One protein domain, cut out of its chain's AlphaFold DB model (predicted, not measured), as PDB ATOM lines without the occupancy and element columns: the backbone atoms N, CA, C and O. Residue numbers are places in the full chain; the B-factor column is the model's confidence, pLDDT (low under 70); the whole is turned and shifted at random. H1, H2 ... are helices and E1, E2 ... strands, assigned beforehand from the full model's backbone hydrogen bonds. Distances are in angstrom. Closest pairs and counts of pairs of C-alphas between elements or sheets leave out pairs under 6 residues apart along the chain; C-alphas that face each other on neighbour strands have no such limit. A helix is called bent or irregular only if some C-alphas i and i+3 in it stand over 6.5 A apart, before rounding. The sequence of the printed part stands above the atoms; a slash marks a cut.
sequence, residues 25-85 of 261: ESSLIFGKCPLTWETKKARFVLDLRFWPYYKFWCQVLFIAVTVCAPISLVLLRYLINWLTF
ATOM      1  N   GLU A  25     122.669 174.278 184.449       62.12
ATOM      2  CA  GLU A  25     122.840 173.106 185.307       62.12
ATOM      3  C   GLU A  25     123.083 171.821 184.497       62.12
ATOM      4  O   GLU A  25     123.903 170.987 184.878       62.12
ATOM      5  N   SER A  26     122.450 171.692 183.325       67.81
ATOM      6  CA  SER A  26     122.706 170.585 182.387       67.81
ATOM      7  C   SER A  26     123.950 170.781 181.518       67.81
ATOM      8  O   SER A  26     124.486 169.809 180.980       67.81
ATOM      9  N   SER A  27     124.447 172.012 181.371       59.88
ATOM     10  CA  SER A  27     125.645 172.265 180.580       59.88
ATOM     11  C   SER A  27     126.889 171.757 181.311       59.88
ATOM     12  O   SER A  27     127.204 172.139 182.438       59.88
ATOM     13  N   LEU A  28     127.658 170.920 180.619       53.34
ATOM     14  CA  LEU A  28     128.900 170.307 181.112       53.34
ATOM     15  C   LEU A  28     129.957 171.347 181.549       53.34
ATOM     16  O   LEU A  28     130.879 171.028 182.290       53.34
ATOM     17  N   ILE A  29     129.802 172.596 181.097       52.44
ATOM     18  CA  ILE A  29     130.680 173.736 181.385       52.44
ATOM     19  C   ILE A  29     130.357 174.381 182.746       52.44
ATOM     20  O   ILE A  29     131.248 174.976 183.348       52.44
ATOM     21  N   PHE A  30     129.118 174.266 183.240       55.62
ATOM     22  CA  PHE A  30     128.666 174.962 184.452       55.62
ATOM     23  C   PHE A  30     128.123 174.039 185.553       55.62
ATOM     24  O   PHE A  30     128.075 174.459 186.704       55.62
ATOM     25  N   GLY A  31     127.766 172.786 185.245       48.44
ATOM     26  CA  GLY A  31     127.133 171.879 186.210       48.44
ATOM     27  C   GLY A  31     128.079 171.118 187.148       48.44
ATOM     28  O   GLY A  31     127.628 170.552 188.139       48.44
ATOM     29  N   LYS A  32     129.391 171.070 186.878       57.81
ATOM     30  CA  LYS A  32     130.345 170.348 187.738       57.81
ATOM     31  C   LYS A  32     131.555 171.211 188.041       57.81
ATOM     32  O   LYS A  32     132.363 171.495 187.161       57.81
ATOM     33  N   CYS A  33     131.682 171.605 189.307       59.88
ATOM     34  CA  CYS A  33     132.954 172.082 189.832       59.88
ATOM     35  C   CYS A  33     134.028 171.037 189.468       59.88
ATOM     36  O   CYS A  33     133.785 169.847 189.679       59.88
ATOM     37  N   PRO A  34     135.186 171.422 188.900       66.81
ATOM     38  CA  PRO A  34     136.233 170.464 188.548       66.81
ATOM     39  C   PRO A  34     136.747 169.725 189.780       66.81
ATOM     40  O   PRO A  34     137.250 168.617 189.643       66.81
ATOM     41  N   LEU A  35     136.583 170.313 190.973       70.19
ATOM     42  CA  LEU A  35     136.661 169.600 192.237       70.19
ATOM     43  C   LEU A  35     135.330 168.886 192.489       70.19
ATOM     44  O   LEU A  35     134.346 169.505 192.899       70.19
ATOM     45  N   THR A  36     135.314 167.572 192.290       81.12
ATOM     46  CA  THR A  36     134.214 166.727 192.763       81.12
ATOM     47  C   THR A  36     134.685 165.903 193.953       81.12
ATOM     48  O   THR A  36     135.761 165.303 193.933       81.12
ATOM     49  N   TRP A  37     133.888 165.900 195.021       84.81
ATOM     50  CA  TRP A  37     134.101 165.007 196.154       84.81
ATOM     51  C   TRP A  37     133.430 163.664 195.852       84.81
ATOM     52  O   TRP A  37     132.203 163.571 195.793       84.81
ATOM     53  N   GLU A  38     134.227 162.618 195.620       93.81
ATOM     54  CA  GLU A  38     133.719 161.270 195.359       93.81
ATOM     55  C   GLU A  38     133.434 160.584 196.705       93.81
ATOM     56  O   GLU A  38     134.312 159.942 197.283       93.81
ATOM     57  N   THR A  39     132.203 160.717 197.216       91.56
ATOM     58  CA  THR A  39     131.789 160.210 198.545       91.56
ATOM     59  C   THR A  39     132.109 158.734 198.758       91.56
ATOM     60  O   THR A  39     132.572 158.357 199.829       91.56
ATOM     61  N   LYS A  40     131.946 157.899 197.725       93.50
ATOM     62  CA  LYS A  40     132.223 156.453 197.791       93.50
ATOM     63  C   LYS A  40     133.691 156.109 198.045       93.50
ATOM     64  O   LYS A  40     133.980 155.013 198.503       93.50
ATOM     65  N   LYS A  41     134.614 157.007 197.697       94.31
ATOM     66  CA  LYS A  41     136.063 156.782 197.806       94.31
ATOM     67  C   LYS A  41     136.749 157.790 198.729       94.31
ATOM     68  O   LYS A  41     137.972 157.772 198.803       94.31
ATOM     69  N   ALA A  42     135.975 158.670 199.374       93.56
ATOM     70  CA  ALA A  42     136.449 159.741 200.252       93.56
ATOM     71  C   ALA A  42     137.656 160.518 199.684       93.56
ATOM     72  O   ALA A  42     138.594 160.852 200.405       93.56
ATOM     73  N   ARG A  43     137.656 160.772 198.369       90.31
ATOM     74  CA  ARG A  43     138.768 161.431 197.676       90.31
ATOM     75  C   ARG A  43     138.274 162.587 196.821       90.31
ATOM     76  O   ARG A  43     137.225 162.499 196.177       90.31
ATOM     77  N   PHE A  44     139.072 163.647 196.776       86.25
ATOM     78  CA  PHE A  44     138.891 164.722 195.811       86.25
ATOM     79  C   PHE A  44     139.368 164.248 194.441       86.25
ATOM     80  O   PHE A  44     140.543 163.930 194.259       86.25
ATOM     81  N   VAL A  45     138.453 164.193 193.475       88.44
ATOM     82  CA  VAL A  45     138.791 163.941 192.075       88.44
ATOM     83  C   VAL A  45     138.733 165.271 191.346       88.44
ATOM     84  O   VAL A  45     137.678 165.907 191.267       88.44
ATOM     85  N   LEU A  46     139.890 165.685 190.836       79.56
ATOM     86  CA  LEU A  46     140.027 166.876 190.019       79.56
ATOM     87  C   LEU A  46     139.927 166.457 188.553       79.56
ATOM     88  O   LEU A  46     140.807 165.766 188.039       79.56
ATOM     89  N   ASP A  47     138.832 166.814 187.885       78.69
ATOM     90  CA  ASP A  47     138.630 166.424 186.489       78.69
ATOM     91  C   ASP A  47     139.503 167.309 185.581       78.69
ATOM     92  O   ASP A  47     139.168 168.442 185.233       78.69
ATOM     93  N   LEU A  48     140.684 166.813 185.210       70.25
ATOM     94  CA  LEU A  48     141.656 167.555 184.395       70.25
ATOM     95  C   LEU A  48     141.183 167.802 182.952       70.25
ATOM     96  O   LEU A  48     141.816 168.565 182.221       70.25
ATOM     97  N   ARG A  49     140.040 167.236 182.534       73.62
ATOM     98  CA  ARG A  49     139.416 167.545 181.232       73.62
ATOM     99  C   ARG A  49     139.056 169.024 181.079       73.62
ATOM    100  O   ARG A  49     138.915 169.500 179.955       73.62
ATOM    101  N   PHE A  50     138.988 169.773 182.181       65.75
ATOM    102  CA  PHE A  50     138.820 171.227 182.186       65.75
ATOM    103  C   PHE A  50     140.107 172.016 181.892       65.75
ATOM    104  O   PHE A  50     140.114 173.238 182.055       65.75
ATOM    105  N   TRP A  51     141.167 171.373 181.386       68.12
ATOM    106  CA  TRP A  51     142.403 172.040 180.962       68.12
ATOM    107  C   TRP A  51     142.195 173.315 180.128       68.12
ATOM    108  O   TRP A  51     142.896 174.282 180.396       68.12
ATOM    109  N   PRO A  52     141.227 173.436 179.190       73.56
ATOM    110  CA  PRO A  52     141.022 174.684 178.439       73.56
ATOM    111  C   PRO A  52     140.676 175.897 179.320       73.56
ATOM    112  O   PRO A  52     140.877 177.041 178.916       73.56
ATOM    113  N   TYR A  53     140.169 175.651 180.529       67.81
ATOM    114  CA  TYR A  53     139.738 176.662 181.488       67.81
ATOM    115  C   TYR A  53     140.769 176.922 182.593       67.81
ATOM    116  O   TYR A  53     140.485 177.703 183.502       67.81
ATOM    117  N   TYR A  54     141.972 176.335 182.518       72.25
ATOM    118  CA  TYR A  54     143.030 176.491 183.528       72.25
ATOM    119  C   TYR A  54     143.305 177.958 183.880       72.25
ATOM    120  O   TYR A  54     143.519 178.297 185.037       72.25
ATOM    121  N   LYS A  55     143.213 178.857 182.894       71.12
ATOM    122  CA  LYS A  55     143.428 180.293 183.072       71.12
ATOM    123  C   LYS A  55     142.414 180.937 184.024       71.12
ATOM    124  O   LYS A  55     142.777 181.820 184.792       71.12
ATOM    125  N   PHE A  56     141.148 180.517 183.971       71.31
ATOM    126  CA  PHE A  56     140.131 181.004 184.904       71.31
ATOM    127  C   PHE A  56     140.435 180.534 186.324       71.31
ATOM    128  O   PHE A  56     140.431 181.346 187.240       71.31
ATOM    129  N   TRP A  57     140.778 179.258 186.484       73.38
ATOM    130  CA  TRP A  57     141.130 178.693 187.784       73.38
ATOM    131  C   TRP A  57     142.405 179.295 188.363       73.38
ATOM    132  O   TRP A  57     142.427 179.604 189.545       73.38
ATOM    133  N   CYS A  58     143.419 179.568 187.539       69.50
ATOM    134  CA  CYS A  58     144.608 180.306 187.964       69.50
ATOM    135  C   CYS A  58     144.246 181.714 188.443       69.50
ATOM    136  O   CYS A  58     144.782 182.165 189.445       69.50
ATOM    137  N   GLN A  59     143.315 182.399 187.770       73.88
ATOM    138  CA  GLN A  59     142.863 183.726 188.186       73.88
ATOM    139  C   GLN A  59     142.088 183.677 189.511       73.88
ATOM    140  O   GLN A  59     142.334 184.500 190.385       73.88
ATOM    141  N   VAL A  60     141.187 182.703 189.684       70.50
ATOM    142  CA  VAL A  60     140.454 182.493 190.944       70.50
ATOM    143  C   VAL A  60     141.414 182.130 192.074       70.50
ATOM    144  O   VAL A  60     141.339 182.732 193.139       70.50
ATOM    145  N   LEU A  61     142.347 181.207 191.833       75.50
ATOM    146  CA  LEU A  61     143.368 180.812 192.800       75.50
ATOM    147  C   LEU A  61     144.258 181.996 193.174       75.50
ATOM    148  O   LEU A  61     144.531 182.201 194.346       75.50
ATOM    149  N   PHE A  62     144.670 182.807 192.201       71.69
ATOM    150  CA  PHE A  62     145.478 183.995 192.452       71.69
ATOM    151  C   PHE A  62     144.728 185.025 193.300       71.69
ATOM    152  O   PHE A  62     145.293 185.541 194.259       71.69
ATOM    153  N   ILE A  63     143.450 185.286 193.002       71.94
ATOM    154  CA  ILE A  63     142.604 186.166 193.824       71.94
ATOM    155  C   ILE A  63     142.463 185.588 195.234       71.94
ATOM    156  O   ILE A  63     142.660 186.309 196.208       71.94
ATOM    157  N   ALA A  64     142.190 184.286 195.349       72.12
ATOM    158  CA  ALA A  64     142.059 183.609 196.631       72.12
ATOM    159  C   ALA A  64     143.353 183.707 197.446       72.12
ATOM    160  O   ALA A  64     143.305 184.115 198.595       72.12
ATOM    161  N   VAL A  65     144.517 183.432 196.857       70.56
ATOM    162  CA  VAL A  65     145.819 183.572 197.528       70.56
ATOM    163  C   VAL A  65     146.079 185.026 197.918       70.56
ATOM    164  O   VAL A  65     146.460 185.281 199.052       70.56
ATOM    165  N   THR A  66     145.822 185.988 197.031       69.44
ATOM    166  CA  THR A  66     146.055 187.417 197.308       69.44
ATOM    167  C   THR A  66     145.162 187.940 198.440       69.44
ATOM    168  O   THR A  66     145.585 188.817 199.185       69.44
ATOM    169  N   VAL A  67     143.954 187.390 198.613       73.25
ATOM    170  CA  VAL A  67     143.028 187.751 199.700       73.25
ATOM    171  C   VAL A  67     143.311 186.955 200.977       73.25
ATOM    172  O   VAL A  67     143.366 187.520 202.067       73.25
ATOM    173  N   CYS A  68     143.522 185.644 200.870       71.19
ATOM    174  CA  CYS A  68     143.736 184.763 202.014       71.19
ATOM    175  C   CYS A  68     145.121 184.941 202.640       71.19
ATOM    176  O   CYS A  68     145.228 184.865 203.860       71.19
ATOM    177  N   ALA A  69     146.171 185.209 201.855       75.31
ATOM    178  CA  ALA A  69     147.523 185.405 202.374       75.31
ATOM    179  C   ALA A  69     147.607 186.534 203.419       75.31
ATOM    180  O   ALA A  69     148.039 186.244 204.536       75.31
ATOM    181  N   PRO A  70     147.150 187.779 203.163       71.31
ATOM    182  CA  PRO A  70     147.223 188.839 204.166       71.31
ATOM    183  C   PRO A  70     146.371 188.523 205.402       71.31
ATOM    184  O   PRO A  70     146.820 188.769 206.519       71.31
ATOM    185  N   ILE A  71     145.194 187.904 205.233       76.00
ATOM    186  CA  ILE A  71     144.350 187.476 206.360       76.00
ATOM    187  C   ILE A  71     145.088 186.434 207.210       76.00
ATOM    188  O   ILE A  71     145.161 186.564 208.430       76.00
ATOM    189  N   SER A  72     145.687 185.428 206.568       76.06
ATOM    190  CA  SER A  72     146.432 184.372 207.251       76.06
ATOM    191  C   SER A  72     147.671 184.902 207.971       76.06
ATOM    192  O   SER A  72     147.940 184.466 209.083       76.06
ATOM    193  N   LEU A  73     148.375 185.892 207.410       77.88
ATOM    194  CA  LEU A  73     149.519 186.540 208.058       77.88
ATOM    195  C   LEU A  73     149.101 187.319 209.311       77.88
ATOM    196  O   LEU A  73     149.794 187.266 210.326       77.88
ATOM    197  N   VAL A  74     147.959 188.014 209.264       76.62
ATOM    198  CA  VAL A  74     147.405 188.713 210.433       76.62
ATOM    199  C   VAL A  74     147.007 187.712 211.521       76.62
ATOM    200  O   VAL A  74     147.383 187.898 212.680       76.62
ATOM    201  N   LEU A  75     146.314 186.629 211.155       77.44
ATOM    202  CA  LEU A  75     145.923 185.569 212.090       77.44
ATOM    203  C   LEU A  75     147.136 184.850 212.685       77.44
ATOM    204  O   LEU A  75     147.175 184.612 213.887       77.44
ATOM    205  N   LEU A  76     148.143 184.545 211.868       82.50
ATOM    206  CA  LEU A  76     149.374 183.902 212.314       82.50
ATOM    207  C   LEU A  76     150.127 184.791 213.303       82.50
ATOM    208  O   LEU A  76     150.567 184.313 214.343       82.50
ATOM    209  N   ARG A  77     150.232 186.095 213.024       78.94
ATOM    210  CA  ARG A  77     150.847 187.052 213.951       78.94
ATOM    211  C   ARG A  77     150.091 187.118 215.276       78.94
ATOM    212  O   ARG A  77     150.723 187.129 216.329       78.94
ATOM    213  N   TYR A  78     148.760 187.134 215.225       79.06
ATOM    214  CA  TYR A  78     147.926 187.074 216.425       79.06
ATOM    215  C   TYR A  78     148.178 185.784 217.217       79.06
ATOM    216  O   TYR A  78     148.372 185.839 218.426       79.06
ATOM    217  N   LEU A  79     148.264 184.640 216.533       82.50
ATOM    218  CA  LEU A  79     148.493 183.333 217.147       82.50
ATOM    219  C   LEU A  79     149.891 183.217 217.776       82.50
ATOM    220  O   LEU A  79     150.018 182.680 218.870       82.50
ATOM    221  N   ILE A  80     150.929 183.762 217.132       83.81
ATOM    222  CA  ILE A  80     152.298 183.814 217.678       83.81
ATOM    223  C   ILE A  80     152.347 184.697 218.930       83.81
ATOM    224  O   ILE A  80     152.905 184.284 219.947       83.81
ATOM    225  N   ASN A  81     151.733 185.883 218.886       78.50
ATOM    226  CA  ASN A  81     151.639 186.756 220.057       78.50
ATOM    227  C   ASN A  81     150.863 186.083 221.195       78.50
ATOM    228  O   ASN A  81     151.249 186.210 222.353       78.50
ATOM    229  N   TRP A  82     149.803 185.347 220.860       82.88
ATOM    230  CA  TRP A  82     149.016 184.595 221.828       82.88
ATOM    231  C   TRP A  82     149.782 183.403 222.412       82.88
ATOM    232  O   TRP A  82     149.646 183.137 223.590       82.88
ATOM    233  N   LEU A  83     150.617 182.693 221.649       87.25
ATOM    234  CA  LEU A  83     151.391 181.551 222.163       87.25
ATOM    235  C   LEU A  83     152.587 181.967 223.037       87.25
ATOM    236  O   LEU A  83     152.990 181.219 223.926       87.25
ATOM    237  N   THR A  84     153.161 183.151 222.814       83.88
ATOM    238  CA  THR A  84     154.426 183.581 223.445       83.88
ATOM    239  C   THR A  84     154.184 184.343 224.761       83.88
ATOM    240  O   THR A  84     154.664 185.458 224.953       83.88
ATOM    241  N   PHE A  85     153.403 183.742 225.668       66.56
ATOM    242  CA  PHE A  85     152.689 184.408 226.773       66.56
ATOM    243  C   PHE A  85     153.493 185.208 227.831       66.56
ATOM    244  O   PHE A  85     152.848 185.850 228.658       66.56
TER     245      PHE A  85
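Overview. This is residues 25 to 85 of the 261 residues of an uncharacterized protein of Folsomia candida (UniProt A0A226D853). A small antiparallel hairpin of two short strands, E1 and E2, sits near one end of a long helix, H1, whose greater part sticks out as a free arm and makes the length of the whole. H1 has a kink of 75 degrees near residue 55, between its short first part, which follows E2 after a tight link, and its long arm; residues 58 to 85, of which 58 to 83 belong to H1, stand free. The printed part has 61 residues with two named strands and then one named helix, in the order E1, E2, H1, and its class is mostly helix. It is extended, with a radius of gyration of the C-alphas of 17.5 A, and spans 54 by 30 by 19 A.

Along the chain. Find C-alpha 35 at (136.661, 169.600, 192.237); there E1 begins, residues 35 to 38. E2 is residues 43 to 46. Look next at C-alpha 48 at (141.656, 167.555, 184.395), where H1, residues 48 to 83, begins; it ends at C-alpha 83 at (151.391, 181.551, 222.163), 41.4 A from its first C-alpha. H1 is irregular: C-alphas 49 and 52 are 7.8 A apart.

Arrangement. E1 and E2 form a hairpin, antiparallel at 145 degrees between their directions. The C-alphas of Trp 37 and Phe 44 face each other at 4.8 A. Look for N 45 and O 36, 2.9 A apart, and N 36 and O 45, 3.1 A apart, within hydrogen-bond range. A tight link of 1 residue leads from E2 to H1, while E1 and H1 are apart. In H1, 25 of 32 O i to N i+4 pairs are within hydrogen-bond range.

Size, cuts and confidence. The C-alphas of Ser 26 and Phe 85, the two farthest apart, are 55.3 A apart. Without the free stretch, the body of 33 residues spans 28 by 21 by 12 A. The printed part has no cut, and both links are tight. The mean pLDDT of the printed part is 74.5; look for values under 70 at residues 25 to 34, 50 to 51, 53, 58, 66 and 85.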